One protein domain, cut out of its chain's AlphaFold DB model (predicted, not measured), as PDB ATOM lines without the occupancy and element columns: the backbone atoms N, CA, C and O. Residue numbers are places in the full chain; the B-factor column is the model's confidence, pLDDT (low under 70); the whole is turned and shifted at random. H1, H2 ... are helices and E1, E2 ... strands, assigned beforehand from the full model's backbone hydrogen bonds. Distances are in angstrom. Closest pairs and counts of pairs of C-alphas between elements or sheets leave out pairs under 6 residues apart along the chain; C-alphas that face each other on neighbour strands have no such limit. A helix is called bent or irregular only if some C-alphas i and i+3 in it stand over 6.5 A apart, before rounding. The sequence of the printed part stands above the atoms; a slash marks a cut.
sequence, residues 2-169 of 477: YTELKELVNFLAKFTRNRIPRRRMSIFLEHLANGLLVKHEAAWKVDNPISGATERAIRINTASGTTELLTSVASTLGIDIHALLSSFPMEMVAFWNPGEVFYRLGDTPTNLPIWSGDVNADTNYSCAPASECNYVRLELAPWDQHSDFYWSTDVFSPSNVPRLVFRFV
ATOM      1  N   TYR A   2     -57.310  -5.921 194.662       92.38
ATOM      2  CA  TYR A   2     -57.380  -5.816 193.201       92.38
ATOM      3  C   TYR A   2     -57.665  -4.378 192.742       92.38
ATOM      4  O   TYR A   2     -57.105  -3.927 191.743       92.38
ATOM      5  N   THR A   3     -58.483  -3.637 193.489       92.19
ATOM      6  CA  THR A   3     -58.771  -2.216 193.241       92.19
ATOM      7  C   THR A   3     -57.487  -1.384 193.301       92.19
ATOM      8  O   THR A   3     -57.176  -0.636 192.376       92.19
ATOM      9  N   GLU A   4     -56.687  -1.582 194.348       95.00
ATOM     10  CA  GLU A   4     -55.453  -0.846 194.615       95.00
ATOM     11  C   GLU A   4     -54.355  -1.168 193.600       95.00
ATOM     12  O   GLU A   4     -53.709  -0.256 193.085       95.00
ATOM     13  N   LEU A   5     -54.183  -2.447 193.239       94.38
ATOM     14  CA  LEU A   5     -53.277  -2.832 192.153       94.38
ATOM     15  C   LEU A   5     -53.700  -2.220 190.814       94.38
ATOM     16  O   LEU A   5     -52.837  -1.779 190.054       94.38
ATOM     17  N   LYS A   6     -55.008  -2.149 190.531       91.56
ATOM     18  CA  LYS A   6     -55.511  -1.559 189.288       91.56
ATOM     19  C   LYS A   6     -55.250  -0.058 189.219       91.56
ATOM     20  O   LYS A   6     -54.740   0.408 188.203       91.56
ATOM     21  N   GLU A   7     -55.526   0.687 190.288       92.69
ATOM     22  CA  GLU A   7     -55.258   2.130 190.318       92.69
ATOM     23  C   GLU A   7     -53.758   2.451 190.316       92.69
ATOM     24  O   GLU A   7     -53.329   3.379 189.627       92.69
ATOM     25  N   LEU A   8     -52.935   1.619 190.963       95.38
ATOM     26  CA  LEU A   8     -51.476   1.694 190.882       95.38
ATOM     27  C   LEU A   8     -50.969   1.542 189.439       95.38
ATOM     28  O   LEU A   8     -50.213   2.391 188.961       95.38
ATOM     29  N   VAL A   9     -51.384   0.501 188.708       94.12
ATOM     30  CA  VAL A   9     -50.915   0.319 187.323       94.12
ATOM     31  C   VAL A   9     -51.564   1.299 186.344       94.12
ATOM     32  O   VAL A   9     -50.883   1.770 185.434       94.12
ATOM     33  N   ASN A  10     -52.816   1.714 186.566       91.12
ATOM     34  CA  ASN A  10     -53.446   2.824 185.839       91.12
ATOM     35  C   ASN A  10     -52.680   4.142 186.034       91.12
ATOM     36  O   ASN A  10     -52.619   4.960 185.115       91.12
ATOM     37  N   PHE A  11     -52.083   4.369 187.209       94.06
ATOM     38  CA  PHE A  11     -51.196   5.500 187.471       94.06
ATOM     39  C   PHE A  11     -49.850   5.355 186.749       94.06
ATOM     40  O   PHE A  11     -49.478   6.256 185.997       94.06
ATOM     41  N   LEU A  12     -49.166   4.211 186.872       94.75
ATOM     42  CA  LEU A  12     -47.897   3.953 186.172       94.75
ATOM     43  C   LEU A  12     -48.036   4.077 184.639       94.75
ATOM     44  O   LEU A  12     -47.154   4.627 183.976       94.75
ATOM     45  N   ALA A  13     -49.177   3.663 184.080       92.44
ATOM     46  CA  ALA A  13     -49.514   3.789 182.661       92.44
ATOM     47  C   ALA A  13     -49.519   5.239 182.129       92.44
ATOM     48  O   ALA A  13     -49.412   5.445 180.918       92.44
ATOM     49  N   LYS A  14     -49.661   6.252 182.996       90.94
ATOM     50  CA  LYS A  14     -49.716   7.670 182.590       90.94
ATOM     51  C   LYS A  14     -48.341   8.193 182.154       90.94
ATOM     52  O   LYS A  14     -48.272   8.984 181.218       90.94
ATOM     53  N   PHE A  15     -47.266   7.708 182.780       92.19
ATOM     54  CA  PHE A  15     -45.882   8.153 182.553       92.19
ATOM     55  C   PHE A  15     -45.274   7.615 181.254       92.19
ATOM     56  O   PHE A  15     -44.615   8.335 180.509       92.19
ATOM     57  N   THR A  16     -45.537   6.348 180.936       89.19
ATOM     58  CA  THR A  16     -44.974   5.652 179.764       89.19
ATOM     59  C   THR A  16     -45.699   5.982 178.452       89.19
ATOM     60  O   THR A  16     -45.330   5.488 177.378       89.19
ATOM     61  N   ARG A  17     -46.720   6.847 178.517       83.06
ATOM     62  CA  ARG A  17     -47.515   7.308 177.378       83.06
ATOM     63  C   ARG A  17     -46.623   7.952 176.316       83.06
ATOM     64  O   ARG A  17     -45.817   8.832 176.596       83.06
ATOM     65  N   ASN A  18     -46.783   7.498 175.074       84.81
ATOM     66  CA  ASN A  18     -45.994   7.893 173.897       84.81
ATOM     67  C   ASN A  18     -44.502   7.484 173.930       84.81
ATOM     68  O   ASN A  18     -43.829   7.643 172.914       84.81
ATOM     69  N   ARG A  19     -43.987   6.928 175.038       89.44
ATOM     70  CA  ARG A  19     -42.623   6.379 175.144       89.44
ATOM     71  C   ARG A  19     -42.572   4.900 174.772       89.44
ATOM     72  O   ARG A  19     -41.707   4.490 174.006       89.44
ATOM     73  N   ILE A  20     -43.523   4.109 175.272       91.25
ATOM     74  CA  ILE A  20     -43.616   2.665 175.010       91.25
ATOM     75  C   ILE A  20     -44.900   2.367 174.217       91.25
ATOM     76  O   ILE A  20     -45.952   2.932 174.524       91.25
ATOM     77  N   PRO A  21     -44.871   1.479 173.200       90.19
ATOM     78  CA  PRO A  21     -46.067   1.111 172.447       90.19
ATOM     79  C   PRO A  21     -47.181   0.583 173.359       90.19
ATOM     80  O   PRO A  21     -46.967  -0.386 174.090       90.19
ATOM     81  N   ARG A  22     -48.385   1.172 173.266       87.00
ATOM     82  CA  ARG A  22     -49.538   0.910 174.156       87.00
ATOM     83  C   ARG A  22     -49.751  -0.580 174.457       87.00
ATOM     84  O   ARG A  22     -49.861  -0.941 175.618       87.00
ATOM     85  N   ARG A  23     -49.725  -1.453 173.439       87.88
ATOM     86  CA  ARG A  23     -49.878  -2.915 173.607       87.88
ATOM     87  C   ARG A  23     -48.769  -3.555 174.456       87.88
ATOM     88  O   ARG A  23     -49.086  -4.400 175.281       87.88
ATOM     89  N   ARG A  24     -47.498  -3.163 174.281       90.56
ATOM     90  CA  ARG A  24     -46.391  -3.668 175.119       90.56
ATOM     91  C   ARG A  24     -46.542  -3.192 176.561       90.56
ATOM     92  O   ARG A  24     -46.369  -3.986 177.473       90.56
ATOM     93  N   MET A  25     -46.924  -1.927 176.757       92.50
ATOM     94  CA  MET A  25     -47.172  -1.370 178.088       92.50
ATOM     95  C   MET A  25     -48.356  -2.040 178.796       92.50
ATOM     96  O   MET A  25     -48.259  -2.330 179.982       92.50
ATOM     97  N   SER A  26     -49.438  -2.365 178.079       90.62
ATOM     98  CA  SER A  26     -50.545  -3.131 178.655       90.62
ATOM     99  C   SER A  26     -50.099  -4.494 179.186       90.62
ATOM    100  O   SER A  26     -50.367  -4.805 180.340       90.62
ATOM    101  N   ILE A  27     -49.390  -5.271 178.358       90.75
ATOM    102  CA  ILE A  27     -48.910  -6.618 178.709       90.75
ATOM    103  C   ILE A  27     -47.890  -6.543 179.856       90.75
ATOM    104  O   ILE A  27     -47.913  -7.361 180.770       90.75
ATOM    105  N   PHE A  28     -47.032  -5.521 179.862       93.62
ATOM    106  CA  PHE A  28     -46.100  -5.257 180.956       93.62
ATOM    107  C   PHE A  28     -46.810  -4.995 182.289       93.62
ATOM    108  O   PHE A  28     -46.449  -5.590 183.301       93.62
ATOM    109  N   LEU A  29     -47.841  -4.146 182.299       94.31
ATOM    110  CA  LEU A  29     -48.585  -3.831 183.519       94.31
ATOM    111  C   LEU A  29     -49.476  -4.985 183.993       94.31
ATOM    112  O   LEU A  29     -49.655  -5.147 185.193       94.31
ATOM    113  N   GLU A  30     -49.976  -5.813 183.078       91.88
ATOM    114  CA  GLU A  30     -50.655  -7.082 183.365       91.88
ATOM    115  C   GLU A  30     -49.728  -8.064 184.109       91.88
ATOM    116  O   GLU A  30     -50.069  -8.555 185.187       91.88
ATOM    117  N   HIS A  31     -48.514  -8.280 183.587       91.25
ATOM    118  CA  HIS A  31     -47.509  -9.152 184.207       91.25
ATOM    119  C   HIS A  31     -46.990  -8.579 185.536       91.25
ATOM    120  O   HIS A  31     -46.821  -9.326 186.498       91.25
ATOM    121  N   LEU A  32     -46.790  -7.258 185.627       94.00
ATOM    122  CA  LEU A  32     -46.404  -6.584 186.870       94.00
ATOM    123  C   LEU A  32     -47.500  -6.695 187.942       94.00
ATOM    124  O   LEU A  32     -47.189  -7.019 189.086       94.00
ATOM    125  N   ALA A  33     -48.769  -6.465 187.588       93.69
ATOM    126  CA  ALA A  33     -49.888  -6.540 188.528       93.69
ATOM    127  C   ALA A  33     -50.061  -7.957 189.091       93.69
ATOM    128  O   ALA A  33     -50.153  -8.116 190.306       93.69
ATOM    129  N   ASN A  34     -50.024  -8.987 188.238       91.38
ATOM    130  CA  ASN A  34     -50.080 -10.381 188.691       91.38
ATOM    131  C   ASN A  34     -48.820 -10.767 189.485       91.38
ATOM    132  O   ASN A  34     -48.923 -11.435 190.509       91.38
ATOM    133  N   GLY A  35     -47.644 -10.275 189.080       90.62
ATOM    134  CA  GLY A  35     -46.387 -10.433 189.817       90.62
ATOM    135  C   GLY A  35     -46.471  -9.940 191.265       90.62
ATOM    136  O   GLY A  35     -46.060 -10.634 192.195       90.62
ATOM    137  N   LEU A  36     -47.043  -8.750 191.457       92.94
ATOM    138  CA  LEU A  36     -47.269  -8.142 192.770       92.94
ATOM    139  C   LEU A  36     -48.364  -8.863 193.562       92.94
ATOM    140  O   LEU A  36     -48.219  -9.034 194.772       92.94
ATOM    141  N   LEU A  37     -49.430  -9.299 192.883       91.38
ATOM    142  CA  LEU A  37     -50.538 -10.044 193.474       91.38
ATOM    143  C   LEU A  37     -50.021 -11.319 194.158       91.38
ATOM    144  O   LEU A  37     -50.167 -11.446 195.369       91.38
ATOM    145  N   VAL A  38     -49.325 -12.203 193.429       88.62
ATOM    146  CA  VAL A  38     -48.804 -13.464 193.999       88.62
ATOM    147  C   VAL A  38     -47.743 -13.216 195.070       88.62
ATOM    148  O   VAL A  38     -47.773 -13.839 196.130       88.62
ATOM    149  N   LYS A  39     -46.810 -12.283 194.830       90.06
ATOM    150  CA  LYS A  39     -45.707 -12.011 195.765       90.06
ATOM    151  C   LYS A  39     -46.190 -11.498 197.127       90.06
ATOM    152  O   LYS A  39     -45.486 -11.679 198.121       90.06
ATOM    153  N   HIS A  40     -47.358 -10.856 197.187       91.69
ATOM    154  CA  HIS A  40     -47.816 -10.149 198.383       91.69
ATOM    155  C   HIS A  40     -49.218 -10.540 198.887       91.69
ATOM    156  O   HIS A  40     -49.647  -9.970 199.889       91.69
ATOM    157  N   GLU A  41     -49.902 -11.525 198.288       88.81
ATOM    158  CA  GLU A  41     -51.209 -12.042 198.751       88.81
ATOM    159  C   GLU A  41     -51.170 -12.442 200.238       88.81
ATOM    160  O   GLU A  41     -51.918 -11.902 201.051       88.81
ATOM    161  N   ALA A  42     -50.210 -13.282 200.637       87.50
ATOM    162  CA  ALA A  42     -50.024 -13.699 202.034       87.50
ATOM    163  C   ALA A  42     -49.595 -12.560 202.994       87.50
ATOM    164  O   ALA A  42     -49.656 -12.718 204.215       87.50
ATOM    165  N   ALA A  43     -49.165 -11.412 202.462       89.56
ATOM    166  CA  ALA A  43     -48.795 -10.218 203.223       89.56
ATOM    167  C   ALA A  43     -49.901  -9.141 203.230       89.56
ATOM    168  O   ALA A  43     -49.711  -8.070 203.814       89.56
ATOM    169  N   TRP A  44     -51.046  -9.390 202.586       93.38
ATOM    170  CA  TRP A  44     -52.146  -8.435 202.482       93.38
ATOM    171  C   TRP A  44     -53.082  -8.525 203.695       93.38
ATOM    172  O   TRP A  44     -53.872  -9.456 203.826       93.38
ATOM    173  N   LYS A  45     -52.996  -7.546 204.604       93.44
ATOM    174  CA  LYS A  45     -53.746  -7.535 205.873       93.44
ATOM    175  C   LYS A  45     -54.707  -6.356 205.930       93.44
ATOM    176  O   LYS A  45     -54.301  -5.248 206.265       93.44
ATOM    177  N   VAL A  46     -55.979  -6.615 205.633       93.31
ATOM    178  CA  VAL A  46     -57.063  -5.615 205.654       93.31
ATOM    179  C   VAL A  46     -57.158  -4.915 207.018       93.31
ATOM    180  O   VAL A  46     -57.229  -3.693 207.067       93.31
ATOM    181  N   ASP A  47     -57.037  -5.666 208.117       94.56
ATOM    182  CA  ASP A  47     -57.122  -5.141 209.492       94.56
ATOM    183  C   ASP A  47     -55.879  -4.346 209.943       94.56
ATOM    184  O   ASP A  47     -55.889  -3.700 210.989       94.56
ATOM    185  N   ASN A  48     -54.777  -4.406 209.184       94.75
ATOM    186  CA  ASN A  48     -53.554  -3.649 209.456       94.75
ATOM    187  C   ASN A  48     -52.862  -3.259 208.135       94.75
ATOM    188  O   ASN A  48     -51.863  -3.886 207.755       94.75
ATOM    189  N   PRO A  49     -53.362  -2.217 207.437       94.12
ATOM    190  CA  PRO A  49     -52.902  -1.865 206.093       94.12
ATOM    191  C   PRO A  49     -51.410  -1.527 205.998       94.12
ATOM    192  O   PRO A  49     -50.775  -1.768 204.972       94.12
ATOM    193  N   ILE A  50     -50.832  -1.005 207.086       92.25
ATOM    194  CA  ILE A  50     -49.428  -0.579 207.172       92.25
ATOM    195  C   ILE A  50     -48.477  -1.793 207.225       92.25
ATOM    196  O   ILE A  50     -47.327  -1.704 206.785       92.25
ATOM    197  N   SER A  51     -48.942  -2.954 207.706       93.88
ATOM    198  CA  SER A  51     -48.140  -4.183 207.761       93.88
ATOM    199  C   SER A  51     -47.650  -4.575 206.359       93.88
ATOM    200  O   SER A  51     -48.454  -4.756 205.446       93.88
ATOM    201  N   GLY A  52     -46.329  -4.675 206.170       92.94
ATOM    202  CA  GLY A  52     -45.700  -5.013 204.884       92.94
ATOM    203  C   GLY A  52     -45.652  -3.887 203.836       92.94
ATOM    204  O   GLY A  52     -45.178  -4.123 202.727       92.94
ATOM    205  N   ALA A  53     -46.096  -2.659 204.143       93.94
ATOM    206  CA  ALA A  53     -46.163  -1.565 203.161       93.94
ATOM    207  C   ALA A  53     -44.808  -1.261 202.483       93.94
ATOM    208  O   ALA A  53     -44.735  -1.113 201.264       93.94
ATOM    209  N   THR A  54     -43.715  -1.239 203.253       93.38
ATOM    210  CA  THR A  54     -42.344  -0.997 202.759       93.38
ATOM    211  C   THR A  54     -41.828  -2.102 201.827       93.38
ATOM    212  O   THR A  54     -40.990  -1.829 200.962       93.38
ATOM    213  N   GLU A  55     -42.327  -3.330 201.981       93.25
ATOM    214  CA  GLU A  55     -41.970  -4.506 201.172       93.25
ATOM    215  C   GLU A  55     -42.796  -4.576 199.881       93.25
ATOM    216  O   GLU A  55     -42.259  -4.923 198.831       93.25
ATOM    217  N   ARG A  56     -44.082  -4.194 199.945       95.06
ATOM    218  CA  ARG A  56     -44.970  -4.047 198.778       95.06
ATOM    219  C   ARG A  56     -44.580  -2.882 197.863       95.06
ATOM    220  O   ARG A  56     -44.911  -2.905 196.678       95.06
ATOM    221  N   ALA A  57     -43.927  -1.851 198.402       95.75
ATOM    222  CA  ALA A  57     -43.667  -0.602 197.694       95.75
ATOM    223  C   ALA A  57     -42.780  -0.772 196.443       95.75
ATOM    224  O   ALA A  57     -41.645  -1.259 196.513       95.75
ATOM    225  N   ILE A  58     -43.281  -0.293 195.302       97.12
ATOM    226  CA  ILE A  58     -42.557  -0.277 194.030       97.12
ATOM    227  C   ILE A  58     -41.590   0.907 194.037       97.12
ATOM    228  O   ILE A  58     -42.011   2.059 194.113       97.12
ATOM    229  N   ARG A  59     -40.297   0.616 193.927       96.88
ATOM    230  CA  ARG A  59     -39.205   1.587 193.825       96.88
ATOM    231  C   ARG A  59     -38.786   1.702 192.367       96.88
ATOM    232  O   ARG A  59     -38.515   0.687 191.726       96.88
ATOM    233  N   ILE A  60     -38.737   2.922 191.852       97.00
ATOM    234  CA  ILE A  60     -38.353   3.254 190.480       97.00
ATOM    235  C   ILE A  60     -37.296   4.350 190.549       97.00
ATOM    236  O   ILE A  60     -37.534   5.399 191.145       97.00
ATOM    237  N   ASN A  61     -36.139   4.108 189.924       94.88
ATOM    238  CA  ASN A  61     -35.031   5.064 189.872       94.88
ATOM    239  C   ASN A  61     -34.578   5.556 191.260       94.88
ATOM    240  O   ASN A  61     -34.306   6.745 191.397       94.88
ATOM    241  N   THR A  62     -34.555   4.686 192.281       94.69
ATOM    242  CA  THR A  62     -34.137   5.091 193.635       94.69
ATOM    243  C   THR A  62     -32.669   4.795 193.918       94.69
ATOM    244  O   THR A  62     -32.113   3.850 193.351       94.69
ATOM    245  N   ALA A  63     -32.076   5.498 194.881       92.12
ATOM    246  CA  ALA A  63     -30.747   5.198 195.418       92.12
ATOM    247  C   ALA A  63     -30.648   3.771 196.003       92.12
ATOM    248  O   ALA A  63     -29.590   3.148 195.960       92.12
ATOM    249  N   SER A  64     -31.769   3.211 196.482       90.50
ATOM    250  CA  SER A  64     -31.885   1.802 196.904       90.50
ATOM    251  C   SER A  64     -32.103   0.808 195.747       90.50
ATOM    252  O   SER A  64     -32.355  -0.373 195.976       90.50
ATOM    253  N   GLY A  65     -32.019   1.278 194.499       93.00
ATOM    254  CA  GLY A  65     -32.262   0.520 193.275       93.00
ATOM    255  C   GLY A  65     -33.675   0.688 192.704       93.00
ATOM    256  O   GLY A  65     -34.446   1.580 193.068       93.00
ATOM    257  N   THR A  66     -34.022  -0.196 191.771       96.00
ATOM    258  CA  THR A  66     -35.383  -0.362 191.234       96.00
ATOM    259  C   THR A  66     -35.902  -1.737 191.649       96.00
ATOM    260  O   THR A  66     -35.130  -2.691 191.698       96.00
ATOM    261  N   THR A  67     -37.201  -1.858 191.935       96.00
ATOM    262  CA  THR A  67     -37.837  -3.135 192.292       96.00
ATOM    263  C   THR A  67     -37.586  -4.196 191.215       96.00
ATOM    264  O   THR A  67     -38.030  -4.053 190.081       96.00
ATOM    265  N   GLU A  68     -36.934  -5.293 191.596       94.12
ATOM    266  CA  GLU A  68     -36.503  -6.399 190.722       94.12
ATOM    267  C   GLU A  68     -37.605  -6.975 189.815       94.12
ATOM    268  O   GLU A  68     -37.365  -7.293 188.654       94.12
ATOM    269  N   LEU A  69     -38.847  -7.064 190.302       93.00
ATOM    270  CA  LEU A  69     -39.980  -7.530 189.494       93.00
ATOM    271  C   LEU A  69     -40.213  -6.641 188.254       93.00
ATOM    272  O   LEU A  69     -40.593  -7.136 187.197       93.00
ATOM    273  N   LEU A  70     -39.947  -5.338 188.367       94.88
ATOM    274  CA  LEU A  70     -40.105  -4.359 187.291       94.88
ATOM    275  C   LEU A  70     -39.033  -4.555 186.208       94.88
ATOM    276  O   LEU A  70     -39.358  -4.576 185.021       94.88
ATOM    277  N   THR A  71     -37.770  -4.750 186.605       94.44
ATOM    278  CA  THR A  71     -36.662  -5.014 185.670       94.44
ATOM    279  C   THR A  71     -36.783  -6.396 185.025       94.44
ATOM    280  O   THR A  71     -36.571  -6.522 183.820       94.44
ATOM    281  N   SER A  72     -37.196  -7.409 185.793       92.31
ATOM    282  CA  SER A  72     -37.447  -8.774 185.317       92.31
ATOM    283  C   SER A  72     -38.539  -8.809 184.241       92.31
ATOM    284  O   SER A  72     -38.264  -9.186 183.102       92.31
ATOM    285  N   VAL A  73     -39.742  -8.294 184.534       92.56
ATOM    286  CA  VAL A  73     -40.865  -8.274 183.574       92.56
ATOM    287  C   VAL A  73     -40.546  -7.432 182.327       92.56
ATOM    288  O   VAL A  73     -40.960  -7.791 181.223       92.56
ATOM    289  N   ALA A  74     -39.773  -6.346 182.456       93.75
ATOM    290  CA  ALA A  74     -39.315  -5.568 181.300       93.75
ATOM    291  C   ALA A  74     -38.389  -6.389 180.385       93.75
ATOM    292  O   ALA A  74     -38.585  -6.403 179.166       93.75
ATOM    293  N   SER A  75     -37.434  -7.111 180.981       92.25
ATOM    294  CA  SER A  75     -36.495  -7.993 180.282       92.25
ATOM    295  C   SER A  75     -37.225  -9.122 179.543       92.25
ATOM    296  O   SER A  75     -37.070  -9.262 178.329       92.25
ATOM    297  N   THR A  76     -38.110  -9.857 180.232       89.56
ATOM    298  CA  THR A  76     -38.907 -10.956 179.652       89.56
ATOM    299  C   THR A  76     -39.740 -10.511 178.445       89.56
ATOM    300  O   THR A  76     -39.872 -11.254 177.476       89.56
ATOM    301  N   LEU A  77     -40.280  -9.288 178.468       90.00
ATOM    302  CA  LEU A  77     -41.126  -8.746 177.396       90.00
ATOM    303  C   LEU A  77     -40.351  -7.981 176.305       90.00
ATOM    304  O   LEU A  77     -40.970  -7.377 175.420       90.00
ATOM    305  N   GLY A  78     -39.014  -7.974 176.343       91.94
ATOM    306  CA  GLY A  78     -38.183  -7.265 175.365       91.94
ATOM    307  C   GLY A  78     -38.451  -5.756 175.335       91.94
ATOM    308  O   GLY A  78     -38.504  -5.142 174.261       91.94
ATOM    309  N   ILE A  79     -38.695  -5.164 176.505       94.12
ATOM    310  CA  ILE A  79     -38.820  -3.720 176.707       94.12
ATOM    311  C   ILE A  79     -37.460  -3.206 177.173       94.12
ATOM    312  O   ILE A  79     -36.926  -3.686 178.169       94.12
ATOM    313  N   ASP A  80     -36.908  -2.214 176.469       94.62
ATOM    314  CA  ASP A  80     -35.697  -1.534 176.928       94.62
ATOM    315  C   ASP A  80     -35.945  -0.904 178.305       94.62
ATOM    316  O   ASP A  80     -36.794  -0.021 178.469       94.62
ATOM    317  N   ILE A  81     -35.185  -1.378 179.292       94.94
ATOM    318  CA  ILE A  81     -35.284  -0.923 180.671       94.94
ATOM    319  C   ILE A  81     -34.890   0.551 180.808       94.94
ATOM    320  O   ILE A  81     -35.468   1.247 181.636       94.94
ATOM    321  N   HIS A  82     -33.996   1.076 179.962       94.75
ATOM    322  CA  HIS A  82     -33.615   2.487 180.011       94.75
ATOM    323  C   HIS A  82     -34.734   3.394 179.476       94.75
ATOM    324  O   HIS A  82     -35.078   4.380 180.131       94.75
ATOM    325  N   ALA A  83     -35.382   3.050 178.358       94.12
ATOM    326  CA  ALA A  83     -36.585   3.738 177.872       94.12
ATOM    327  C   ALA A  83     -37.777   3.634 178.845       94.12
ATOM    328  O   ALA A  83     -38.548   4.589 178.987       94.12
ATOM    329  N   LEU A  84     -37.930   2.501 179.540       95.62
ATOM    330  CA  LEU A  84     -38.945   2.332 180.583       95.62
ATOM    331  C   LEU A  84     -38.668   3.238 181.786       95.62
ATOM    332  O   LEU A  84     -39.523   4.035 182.160       95.62
ATOM    333  N   LEU A  85     -37.470   3.156 182.362       95.81
ATOM    334  CA  LEU A  85     -37.099   3.902 183.561       95.81
ATOM    335  C   LEU A  85     -37.040   5.416 183.332       95.81
ATOM    336  O   LEU A  85     -37.539   6.168 184.165       95.81
ATOM    337  N   SER A  86     -36.552   5.868 182.173       95.38
ATOM    338  CA  SER A  86     -36.560   7.291 181.781       95.38
ATOM    339  C   SER A  86     -37.946   7.850 181.423       95.38
ATOM    340  O   SER A  86     -38.069   9.039 181.122       95.38
ATOM    341  N   SER A  87     -39.002   7.027 181.460       95.19
ATOM    342  CA  SER A  87     -40.387   7.510 181.383       95.19
ATOM    343  C   SER A  87     -40.919   8.005 182.734       95.19
ATOM    344  O   SER A  87     -41.873   8.779 182.754       95.19
ATOM    345  N   PHE A  88     -40.336   7.565 183.853       95.75
ATOM    346  CA  PHE A  88     -40.794   7.878 185.208       95.75
ATOM    347  C   PHE A  88     -39.949   8.982 185.871       95.75
ATOM    348  O   PHE A  88     -38.810   9.213 185.460       95.75
ATOM    349  N   PRO A  89     -40.461   9.641 186.930       94.88
ATOM    350  CA  PRO A  89     -39.649  10.485 187.803       94.88
ATOM    351  C   PRO A  89     -38.459   9.727 188.419       94.88
ATOM    352  O   PRO A  89     -38.458   8.496 188.514       94.88
ATOM    353  N   MET A  90     -37.447  10.476 188.859       92.62
ATOM    354  CA  MET A  90     -36.343   9.938 189.662       92.62
ATOM    355  C   MET A  90     -36.773   9.794 191.129       92.62
ATOM    356  O   MET A  90     -37.641  10.541 191.582       92.62
ATOM    357  N   GLU A  91     -36.181   8.843 191.856       95.44
ATOM    358  CA  GLU A  91     -36.487   8.543 193.262       95.44
ATOM    359  C   GLU A  91     -37.996   8.353 193.543       95.44
ATOM    360  O   GLU A  91     -38.527   8.846 194.538       95.44
ATOM    361  N   MET A  92     -38.726   7.669 192.652       96.88
ATOM    362  CA  MET A  92     -40.164   7.441 192.833       96.88
ATOM    363  C   MET A  92     -40.427   6.159 193.627       96.88
ATOM    364  O   MET A  92     -39.993   5.072 193.239       96.88
ATOM    365  N   VAL A  93     -41.213   6.269 194.701       97.31
ATOM    366  CA  VAL A  93     -41.665   5.118 195.495       97.31
ATOM    367  C   VAL A  93     -43.187   5.106 195.572       97.31
ATOM    368  O   VAL A  93     -43.780   5.989 196.189       97.31
ATOM    369  N   ALA A  94     -43.822   4.111 194.955       97.56
ATOM    370  CA  ALA A  94     -45.272   3.941 194.952       97.56
ATOM    371  C   ALA A  94     -45.706   2.851 195.945       97.56
ATOM    372  O   ALA A  94     -45.211   1.723 195.915       97.56
ATOM    373  N   PHE A  95     -46.650   3.195 196.814       97.44
ATOM    374  CA  PHE A  95     -47.201   2.356 197.871       97.44
ATOM    375  C   PHE A  95     -48.629   1.943 197.514       97.44
ATOM    376  O   PHE A  95     -49.415   2.747 197.012       97.44
ATOM    377  N   TRP A  96     -48.965   0.688 197.798       97.06
ATOM    378  CA  TRP A  96     -50.306   0.137 197.641       97.06
ATOM    379  C   TRP A  96     -50.625  -0.711 198.874       97.06
ATOM    380  O   TRP A  96     -49.951  -1.699 199.187       97.06
ATOM    381  N   ASN A  97     -51.621  -0.254 199.620       97.00
ATOM    382  CA  ASN A  97     -52.050  -0.768 200.912       97.00
ATOM    383  C   ASN A  97     -53.577  -0.935 200.878       97.00
ATOM    384  O   ASN A  97     -54.226  -0.252 200.087       97.00
ATOM    385  N   PRO A  98     -54.176  -1.790 201.722       96.75
ATOM    386  CA  PRO A  98     -55.630  -1.855 201.845       96.75
ATOM    387  C   PRO A  98     -56.246  -0.466 202.047       96.75
ATOM    388  O   PRO A  98     -55.905   0.226 203.007       96.75
ATOM    389  N   GLY A  99     -57.126  -0.056 201.130       95.31
ATOM    390  CA  GLY A  99     -57.823   1.237 201.176       95.31
ATOM    391  C   GLY A  99     -57.004   2.470 200.756       95.31
ATOM    392  O   GLY A  99     -57.564   3.566 200.721       95.31
ATOM    393  N   GLU A 100     -55.718   2.338 200.400       96.25
ATOM    394  CA  GLU A 100     -54.873   3.486 200.038       96.25
ATOM    395  C   GLU A 100     -53.769   3.155 199.013       96.25
ATOM    396  O   GLU A 100     -52.952   2.249 199.192       96.25
ATOM    397  N   VAL A 101     -53.691   3.962 197.952       97.88
ATOM    398  CA  VAL A 101     -52.595   3.974 196.975       97.88
ATOM    399  C   VAL A 101     -52.038   5.391 196.893       97.88
ATOM    400  O   VAL A 101     -52.772   6.343 196.625       97.88
ATOM    401  N   PHE A 102     -50.733   5.542 197.090       97.38
ATOM    402  CA  PHE A 102     -50.037   6.830 197.044       97.38
ATOM    403  C   PHE A 102     -48.605   6.659 196.536       97.38
ATOM    404  O   PHE A 102     -48.104   5.543 196.407       97.38
ATOM    405  N   TYR A 103     -47.914   7.758 196.256       97.69
ATOM    406  CA  TYR A 103     -46.488   7.735 195.932       97.69
ATOM    407  C   TYR A 103     -45.722   8.860 196.626       97.69
ATOM    408  O   TYR A 103     -46.308   9.825 197.111       97.69
ATOM    409  N   ARG A 104     -44.399   8.715 196.679       96.62
ATOM    410  CA  ARG A 104     -43.443   9.736 197.116       96.62
ATOM    411  C   ARG A 104     -42.371   9.938 196.044       96.62
ATOM    412  O   ARG A 104     -42.159   9.053 195.211       96.62
ATOM    413  N   LEU A 105     -41.739  11.109 196.063       95.56
ATOM    414  CA  LEU A 105     -40.671  11.519 195.145       95.56
ATOM    415  C   LEU A 105     -39.473  12.031 195.951       95.56
ATOM    416  O   LEU A 105     -39.632  12.954 196.754       95.56
ATOM    417  N   GLY A 106     -38.292  11.455 195.743       91.19
ATOM    418  CA  GLY A 106     -37.119  11.742 196.573       91.19
ATOM    419  C   GLY A 106     -37.334  11.360 198.037       91.19
ATOM    420  O   GLY A 106     -38.291  10.672 198.398       91.19
ATOM    421  N   ASP A 107     -36.494  11.913 198.904       85.50
ATOM    422  CA  ASP A 107     -36.608  11.767 200.358       85.50
ATOM    423  C   ASP A 107     -37.756  12.597 200.973       85.50
ATOM    424  O   ASP A 107     -37.781  12.846 202.180       85.50
ATOM    425  N   THR A 108     -38.729  13.052 200.171       88.06
ATOM    426  CA  THR A 108     -39.852  13.835 200.701       88.06
ATOM    427  C   THR A 108     -40.724  12.985 201.641       88.06
ATOM    428  O   THR A 108     -40.995  11.809 201.364       88.06
ATOM    429  N   PRO A 109     -41.207  13.557 202.762       85.62
ATOM    430  CA  PRO A 109     -42.163  12.889 203.647       85.62
ATOM    431  C   PRO A 109     -43.603  12.937 203.102       85.62
ATOM    432  O   PRO A 109     -44.494  12.297 203.653       85.62
ATOM    433  N   THR A 110     -43.847  13.706 202.037       94.38
ATOM    434  CA  THR A 110     -45.179  13.988 201.493       94.38
ATOM    435  C   THR A 110     -45.720  12.816 200.677       94.38
ATOM    436  O   THR A 110     -45.288  12.589 199.548       94.38
ATOM    437  N   ASN A 111     -46.718  12.112 201.213       95.81
ATOM    438  CA  ASN A 111     -47.520  11.159 200.443       95.81
ATOM    439  C   ASN A 111     -48.404  11.913 199.433       95.81
ATOM    440  O   ASN A 111     -49.228  12.740 199.819       95.81
ATOM    441  N   LEU A 112     -48.258  11.605 198.145       96.56
ATOM    442  CA  LEU A 112     -49.100  12.121 197.068       96.56
ATOM    443  C   LEU A 112     -50.157  11.058 196.712       96.56
ATOM    444  O   LEU A 112     -49.787   9.997 196.196       96.56
ATOM    445  N   PRO A 113     -51.453  11.281 197.002       96.81
ATOM    446  CA  PRO A 113     -52.481  10.260 196.834       96.81
ATOM    447  C   PRO A 113     -52.764   9.964 195.356       96.81
ATOM    448  O   PRO A 113     -52.814  10.860 194.513       96.81
ATOM    449  N   ILE A 114     -52.979   8.683 195.060       95.94
ATOM    450  CA  ILE A 114     -53.426   8.163 193.760       95.94
ATOM    451  C   ILE A 114     -54.883   7.712 193.878       95.94
ATOM    452  O   ILE A 114     -55.702   8.043 193.022       95.94
ATOM    453  N   TRP A 115     -55.200   6.980 194.950       95.69
ATOM    454  CA  TRP A 115     -56.539   6.506 195.289       95.69
ATOM    455  C   TRP A 115     -56.659   6.295 196.804       95.69
ATOM    456  O   TRP A 115     -55.703   5.875 197.455       95.69
ATOM    457  N   SER A 116     -57.844   6.536 197.356       95.06
ATOM    458  CA  SER A 116     -58.195   6.193 198.737       95.06
ATOM    459  C   SER A 116     -59.658   5.753 198.776       95.06
ATOM    460  O   SER A 116     -60.485   6.322 198.060       95.06
ATOM    461  N   GLY A 117     -59.994   4.761 199.598       92.38
ATOM    462  CA  GLY A 117     -61.348   4.214 199.657       92.38
ATOM    463  C   GLY A 117     -61.529   3.130 200.716       92.38
ATOM    464  O   GLY A 117     -60.727   2.994 201.635       92.38
ATOM    465  N   ASP A 118     -62.609   2.360 200.585       92.75
ATOM    466  CA  ASP A 118     -62.876   1.203 201.444       92.75
ATOM    467  C   ASP A 118     -61.769   0.148 201.281       92.75
ATOM    468  O   ASP A 118     -61.419  -0.238 200.165       92.75
ATOM    469  N   VAL A 119     -61.248  -0.366 202.396       91.25
ATOM    470  CA  VAL A 119     -60.277  -1.475 202.424       91.25
ATOM    471  C   VAL A 119     -60.837  -2.768 201.802       91.25
ATOM    472  O   VAL A 119     -60.073  -3.640 201.388       91.25
ATOM    473  N   ASN A 120     -62.167  -2.868 201.691       90.00
ATOM    474  CA  ASN A 120     -62.917  -3.933 201.028       90.00
ATOM    475  C   ASN A 120     -63.471  -3.519 199.649       90.00
ATOM    476  O   ASN A 120     -64.394  -4.172 199.154       90.00
ATOM    477  N   ALA A 121     -62.940  -2.470 199.003       87.69
ATOM    478  CA  ALA A 121     -63.447  -1.955 197.720       87.69
ATOM    479  C   ALA A 121     -63.596  -3.026 196.619       87.69
ATOM    480  O   ALA A 121     -64.503  -2.922 195.797       87.69
ATOM    481  N   ASP A 122     -62.791  -4.095 196.659       87.31
ATOM    482  CA  ASP A 122     -62.900  -5.265 195.773       87.31
ATOM    483  C   ASP A 122     -64.306  -5.906 195.778       87.31
ATOM    484  O   ASP A 122     -64.755  -6.413 194.753       87.31
ATOM    485  N   THR A 123     -65.029  -5.851 196.903       83.75
ATOM    486  CA  THR A 123     -66.414  -6.355 197.023       83.75
ATOM    487  C   THR A 123     -67.430  -5.494 196.271       83.75
ATOM    488  O   THR A 123     -68.433  -6.005 195.779       83.75
ATOM    489  N   ASN A 124     -67.140  -4.199 196.139       77.75
ATOM    490  CA  ASN A 124     -67.938  -3.209 195.423       77.75
ATOM    491  C   ASN A 124     -67.328  -2.881 194.046       77.75
ATOM    492  O   ASN A 124     -67.673  -1.859 193.444       77.75
ATOM    493  N   TYR A 125     -66.409  -3.718 193.539       67.94
ATOM    494  CA  TYR A 125     -65.653  -3.428 192.325       67.94
ATOM    495  C   TYR A 125     -66.520  -3.536 191.063       67.94
ATOM    496  O   TYR A 125     -66.582  -4.559 190.378       67.94
ATOM    497  N   SER A 126     -67.175  -2.431 190.721       59.78
ATOM    498  CA  SER A 126     -67.808  -2.264 189.421       59.78
ATOM    499  C   SER A 126     -66.734  -2.102 188.347       59.78
ATOM    500  O   SER A 126     -66.036  -1.087 188.297       59.78
ATOM    501  N   CYS A 127     -66.643  -3.065 187.426       51.72
ATOM    502  CA  CYS A 127     -65.879  -2.910 186.185       51.72
ATOM    503  C   CYS A 127     -66.630  -1.997 185.192       51.72
ATOM    504  O   CYS A 127     -66.914  -2.372 184.053       51.72
ATOM    505  N   ALA A 128     -66.980  -0.792 185.645       48.47
ATOM    506  CA  ALA A 128     -67.606   0.229 184.826       48.47
ATOM    507  C   ALA A 128     -66.701   0.576 183.625       48.47
ATOM    508  O   ALA A 128     -65.474   0.628 183.773       48.47
ATOM    509  N   PRO A 129     -67.273   0.859 182.440       44.22
ATOM    510  CA  PRO A 129     -66.518   1.335 181.288       44.22
ATOM    511  C   PRO A 129     -66.069   2.785 181.531       44.22
ATOM    512  O   PRO A 129     -66.684   3.731 181.045       44.22
ATOM    513  N   ALA A 130     -65.014   2.957 182.332       44.94
ATOM    514  CA  ALA A 130     -64.522   4.264 182.745       44.94
ATOM    515  C   ALA A 130     -64.123   5.112 181.526       44.94
ATOM    516  O   ALA A 130     -63.278   4.724 180.713       44.94
ATOM    517  N   SER A 131     -64.773   6.268 181.422       43.44
ATOM    518  CA  SER A 131     -64.705   7.235 180.328       43.44
ATOM    519  C   SER A 131     -63.272   7.603 179.930       43.44
ATOM    520  O   SER A 131     -62.580   8.246 180.712       43.44
ATOM    521  N   GLU A 132     -62.878   7.229 178.705       47.59
ATOM    522  CA  GLU A 132     -61.760   7.722 177.864       47.59
ATOM    523  C   GLU A 132     -60.317   7.763 178.431       47.59
ATOM    524  O   GLU A 132     -59.355   7.763 177.660       47.59
ATOM    525  N   CYS A 133     -60.116   7.737 179.748       44.41
ATOM    526  CA  CYS A 133     -58.829   7.964 180.408       44.41
ATOM    527  C   CYS A 133     -57.956   6.706 180.553       44.41
ATOM    528  O   CYS A 133     -56.759   6.822 180.827       44.41
ATOM    529  N   ASN A 134     -58.517   5.512 180.341       57.25
ATOM    530  CA  ASN A 134     -57.815   4.238 180.502       57.25
ATOM    531  C   ASN A 134     -56.789   4.000 179.377       57.25
ATOM    532  O   ASN A 134     -57.071   3.371 178.349       57.25
ATOM    533  N   TYR A 135     -55.556   4.485 179.577       64.62
ATOM    534  CA  TYR A 135     -54.435   4.212 178.669       64.62
ATOM    535  C   TYR A 135     -54.164   2.704 178.542       64.62
ATOM    536  O   TYR A 135     -53.848   2.236 177.451       64.62
ATOM    537  N   VAL A 136     -54.415   1.928 179.597       73.50
ATOM    538  CA  VAL A 136     -54.440   0.460 179.574       73.50
ATOM    539  C   VAL A 136     -55.807  -0.030 180.064       73.50
ATOM    540  O   VAL A 136     -56.404   0.576 180.948       73.50
ATOM    541  N   ARG A 137     -56.316  -1.118 179.471       80.00
ATOM    542  CA  ARG A 137     -57.546  -1.808 179.891       80.00
ATOM    543  C   ARG A 137     -57.167  -3.178 180.453       80.00
ATOM    544  O   ARG A 137     -57.032  -4.134 179.692       80.00
ATOM    545  N   LEU A 138     -56.956  -3.244 181.768       83.75
ATOM    546  CA  LEU A 138     -56.868  -4.515 182.489       83.75
ATOM    547  C   LEU A 138     -58.241  -4.877 183.059       83.75
ATOM    548  O   LEU A 138     -58.902  -4.048 183.695       83.75
ATOM    549  N   GLU A 139     -58.646  -6.121 182.853       85.12
ATOM    550  CA  GLU A 139     -59.852  -6.719 183.429       85.12
ATOM    551  C   GLU A 139     -59.461  -7.863 184.363       85.12
ATOM    552  O   GLU A 139     -58.360  -8.397 184.251       85.12
ATOM    553  N   LEU A 140     -60.334  -8.211 185.307       86.31
ATOM    554  CA  LEU A 140     -60.128  -9.366 186.177       86.31
ATOM    555  C   LEU A 140     -60.772 -10.586 185.523       86.31
ATOM    556  O   LEU A 140     -61.979 -10.591 185.281       86.31
ATOM    557  N   ALA A 141     -59.969 -11.606 185.246       84.62
ATOM    558  CA  ALA A 141     -60.413 -12.884 184.710       84.62
ATOM    559  C   ALA A 141     -60.118 -14.004 185.722       84.62
ATOM    560  O   ALA A 141     -59.112 -13.920 186.430       84.62
ATOM    561  N   PRO A 142     -60.940 -15.066 185.800       85.25
ATOM    562  CA  PRO A 142     -60.542 -16.297 186.472       85.25
ATOM    563  C   PRO A 142     -59.248 -16.841 185.863       85.25
ATOM    564  O   PRO A 142     -59.101 -16.823 184.640       85.25
ATOM    565  N   TRP A 143     -58.327 -17.334 186.691       81.44
ATOM    566  CA  TRP A 143     -57.156 -18.041 186.173       81.44
ATOM    567  C   TRP A 143     -57.522 -19.456 185.712       81.44
ATOM    568  O   TRP A 143     -58.172 -20.209 186.441       81.44
ATOM    569  N   ASP A 144     -57.054 -19.832 184.524       73.56
ATOM    570  CA  ASP A 144     -57.125 -21.182 183.982       73.56
ATOM    571  C   ASP A 144     -55.736 -21.713 183.588       73.56
ATOM    572  O   ASP A 144     -54.853 -20.982 183.131       73.56
ATOM    573  N   GLN A 145     -55.554 -23.032 183.709       61.25
ATOM    574  CA  GLN A 145     -54.313 -23.748 183.361       61.25
ATOM    575  C   GLN A 145     -54.004 -23.755 181.847       61.25
ATOM    576  O   GLN A 145     -53.023 -24.359 181.413       61.25
ATOM    577  N   HIS A 146     -54.853 -23.115 181.042       56.38
ATOM    578  CA  HIS A 146     -54.730 -22.981 179.590       56.38
ATOM    579  C   HIS A 146     -54.627 -21.515 179.134       56.38
ATOM    580  O   HIS A 146     -54.638 -21.256 177.933       56.38
ATOM    581  N   SER A 147     -54.500 -20.565 180.067       59.75
ATOM    582  CA  SER A 147     -54.224 -19.166 179.738       59.75
ATOM    583  C   SER A 147     -52.923 -19.024 178.939       59.75
ATOM    584  O   SER A 147     -51.905 -19.624 179.280       59.75
ATOM    585  N   ASP A 148     -52.924 -18.148 177.926       58.31
ATOM    586  CA  ASP A 148     -51.740 -17.751 177.135       58.31
ATOM    587  C   ASP A 148     -50.720 -16.918 177.949       58.31
ATOM    588  O   ASP A 148     -50.048 -16.024 177.425       58.31
ATOM    589  N   PHE A 149     -50.649 -17.135 179.263       61.50
ATOM    590  CA  PHE A 149     -49.842 -16.348 180.176       61.50
ATOM    591  C   PHE A 149     -48.374 -16.777 180.026       61.50
ATOM    592  O   PHE A 149     -47.940 -17.801 180.550       61.50
ATOM    593  N   TYR A 150     -47.604 -16.003 179.261       54.94
ATOM    594  CA  TYR A 150     -46.188 -16.261 178.979       54.94
ATOM    595  C   TYR A 150     -45.292 -15.696 180.086       54.94
ATOM    596  O   TYR A 150     -44.687 -14.633 179.954       54.94
ATOM    597  N   TRP A 151     -45.204 -16.430 181.190       63.28
ATOM    598  CA  TRP A 151     -44.461 -16.032 182.382       63.28
ATOM    599  C   TRP A 151     -43.626 -17.235 182.895       63.28
ATOM    600  O   TRP A 151     -44.054 -18.382 182.765       63.28
ATOM    601  N   SER A 152     -42.392 -17.012 183.377       57.19
ATOM    602  CA  SER A 152     -41.441 -18.115 183.663       57.19
ATOM    603  C   SER A 152     -41.735 -18.801 184.988       57.19
ATOM    604  O   SER A 152     -41.795 -18.111 186.002       57.19
ATOM    605  N   THR A 153     -41.807 -20.140 184.997       59.53
ATOM    606  CA  THR A 153     -42.204 -21.002 186.137       59.53
ATOM    607  C   THR A 153     -41.537 -20.691 187.481       59.53
ATOM    608  O   THR A 153     -42.072 -21.038 188.528       59.53
ATOM    609  N   ASP A 154     -40.392 -20.018 187.460       55.00
ATOM    610  CA  ASP A 154     -39.584 -19.634 188.617       55.00
ATOM    611  C   ASP A 154     -40.222 -18.523 189.480       55.00
ATOM    612  O   ASP A 154     -39.823 -18.336 190.627       55.00
ATOM    613  N   VAL A 155     -41.205 -17.776 188.951       55.62
ATOM    614  CA  VAL A 155     -41.812 -16.608 189.635       55.62
ATOM    615  C   VAL A 155     -43.120 -16.941 190.393       55.62
ATOM    616  O   VAL A 155     -43.408 -16.284 191.391       55.62
ATOM    617  N   PHE A 156     -43.873 -17.983 190.006       64.31
ATOM    618  CA  PHE A 156     -45.093 -18.493 190.662       64.31
ATOM    619  C   PHE A 156     -45.119 -20.033 190.597       64.31
ATOM    620  O   PHE A 156     -45.097 -20.621 189.523       64.31
ATOM    621  N   SER A 157     -45.318 -20.749 191.701       64.69
ATOM    622  CA  SER A 157     -45.789 -22.135 191.539       64.69
ATOM    623  C   SER A 157     -47.219 -22.121 190.969       64.69
ATOM    624  O   SER A 157     -48.021 -21.312 191.440       64.69
ATOM    625  N   PRO A 158     -47.618 -23.038 190.062       64.88
ATOM    626  CA  PRO A 158     -49.025 -23.245 189.698       64.88
ATOM    627  C   PRO A 158     -49.947 -23.536 190.899       64.88
ATOM    628  O   PRO A 158     -51.157 -23.362 190.799       64.88
ATOM    629  N   SER A 159     -49.391 -23.950 192.047       68.88
ATOM    630  CA  SER A 159     -50.118 -24.083 193.322       68.88
ATOM    631  C   SER A 159     -50.440 -22.753 194.014       68.88
ATOM    632  O   SER A 159     -51.231 -22.741 194.952       68.88
ATOM    633  N   ASN A 160     -49.810 -21.655 193.588       71.94
ATOM    634  CA  ASN A 160     -49.838 -20.346 194.242       71.94
ATOM    635  C   ASN A 160     -50.441 -19.262 193.328       71.94
ATOM    636  O   ASN A 160     -50.219 -18.081 193.570       71.94
ATOM    637  N   VAL A 161     -51.152 -19.630 192.256       74.50
ATOM    638  CA  VAL A 161     -51.775 -18.642 191.361       74.50
ATOM    639  C   VAL A 161     -53.130 -18.196 191.936       74.50
ATOM    640  O   VAL A 161     -53.988 -19.047 192.188       74.50
ATOM    641  N   PRO A 162     -53.356 -16.884 192.141       79.56
ATOM    642  CA  PRO A 162     -54.613 -16.345 192.644       79.56
ATOM    643  C   PRO A 162     -55.805 -16.678 191.746       79.56
ATOM    644  O   PRO A 162     -55.697 -16.787 190.526       79.56
ATOM    645  N   ARG A 163     -56.986 -16.797 192.364       82.69
ATOM    646  CA  ARG A 163     -58.230 -17.190 191.673       82.69
ATOM    647  C   ARG A 163     -58.646 -16.224 190.565       82.69
ATOM    648  O   ARG A 163     -59.287 -16.650 189.607       82.69
ATOM    649  N   LEU A 164     -58.323 -14.943 190.727       87.19
ATOM    650  CA  LEU A 164     -58.511 -13.901 189.728       87.19
ATOM    651  C   LEU A 164     -57.143 -13.330 189.363       87.19
ATOM    652  O   LEU A 164     -56.318 -13.077 190.236       87.19
ATOM    653  N   VAL A 165     -56.936 -13.083 188.078       88.62
ATOM    654  CA  VAL A 165     -55.733 -12.465 187.527       88.62
ATOM    655  C   VAL A 165     -56.123 -11.279 186.656       88.62
ATOM    656  O   VAL A 165     -57.186 -11.264 186.029       88.62
ATOM    657  N   PHE A 166     -55.259 -10.272 186.598       89.31
ATOM    658  CA  PHE A 166     -55.376  -9.218 185.603       89.31
ATOM    659  C   PHE A 166     -55.092  -9.794 184.216       89.31
ATOM    660  O   PHE A 166     -54.104 -10.507 184.031       89.31
ATOM    661  N   ARG A 167     -55.943  -9.447 183.248       87.56
ATOM    662  CA  ARG A 167     -55.779  -9.754 181.826       87.56
ATOM    663  C   ARG A 167     -55.858  -8.473 181.001       87.56
ATOM    664  O   ARG A 167     -56.768  -7.665 181.206       87.56
ATOM    665  N   PHE A 168     -54.944  -8.269 180.054       86.25
ATOM    666  CA  PHE A 168     -55.072  -7.178 179.087       86.25
ATOM    667  C   PHE A 168     -56.148  -7.529 178.062       86.25
ATOM    668  O   PHE A 168     -56.021  -8.500 177.318       86.25
ATOM    669  N   VAL A 169     -57.177  -6.688 177.975       79.62
ATOM    670  CA  VAL A 169     -58.193  -6.779 176.924       79.62
ATOM    671  C   VAL A 169     -57.907  -5.705 175.871       79.62
ATOM    672  O   VAL A 169     -58.016  -4.507 176.171       79.62
TER     673      VAL A 169
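What this domain is: This is residues 2 to 169 of the 477 residues of the protein "Anti_prolifrtn domain-containing protein" of Toxocara canis (UniProt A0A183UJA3). A helical hairpin, H1 and H2, makes the core: H1 packs along one face of a four-stranded sheet, and on its other side H2 is covered by the small strand hairpin E5 and E6, with H4 on a further side of H2. Two long loops, residues 125 to 137 and 143 to 163, lie well away from the mean of the C-alphas. The printed part has 168 residues, with six named helices and six named strands in the order H1 H2 H3 E1 H4 H5 E2 E3 E4 H6 E5 E6. The sheets, E1 E2 E3 E4 and E5 E6, are antiparallel, and the class is mixed, helices and strands. The whole is compact, with a radius of gyration of the C-alphas of 15.3 A and spans of 43 by 39 by 36 A.

How they stand to each other: Begin with the sheet of E1, residues 58 to 60, E2, 92 to 97, E3, 100 to 105, and E4, 112 to 116. E2, E3 and E4 form a meander, each strand the antiparallel neighbour of the one before. Look for N 58 and O 94 at 2.9 A between E1 and E2, N 95 and O 102 at 2.8 A between E2 and E3, and N 103 and O 112 at 2.9 A between E3 and E4. H1, residues 2 to 15, is on this sheet at a height of 8.7 A, making two layers, a helix on one face of a sheet. H2, residues 22 to 43, is not on the sheet; it touches H1, closest at C-alphas 9 and 29, 6.1 A, opposite ways at a steep tilt of 37 degrees, only just past shallow. E6, residues 164 to 168, comes to 5.6 A from H2 at C-alphas 166 and 30; its hairpin partner is E5, residues 138 to 142, with N 139 and O 167 at 2.9 A. H4, residues 68 to 76, touches H2 at C-alphas 73 and 28, 6.6 A, opposite ways at a steep tilt of 39 degrees. H5, residues 81 to 85, touches H4 only at the corner, with C-alphas 74 and 81 closest at 6.2 A. H3, residues 53 to 56, only grazes the four-stranded sheet, and H6, residues 121 to 124, only just touches H1, with 3 pairs of C-alphas within 8 A and those of Thr 3 and Asp 122 closest at 5.7 A. Every O i to N i+4 pair is within hydrogen-bond range in H4 and H5, against 8 of 10 in H1 and 16 of 18 in H2; H3 and H6 are too short for one.

Where its parts are: Find C-alpha 2 at (-57.380, -5.816, 193.201), from which H1 runs 21.0 A. H2 spans 31.1 A, with a kink of 26 degrees near residue 37, and is irregular: C-alphas 39 and 42 are 7.8 A apart. E2 spans 16.6 A and E3 17.0 A. E6 ends at C-alpha 168, (-55.072, -7.178, 179.087).

The domain as a whole: The C-alphas of Pro 109 and His 146 are the two farthest apart, at 45.0 A. The printed part has no cut. The links H6 to E5 and E5 to E6 are long. Mean pLDDT of the printed part is 86.1; residues 125 to 135 and 145 to 159 are under 70.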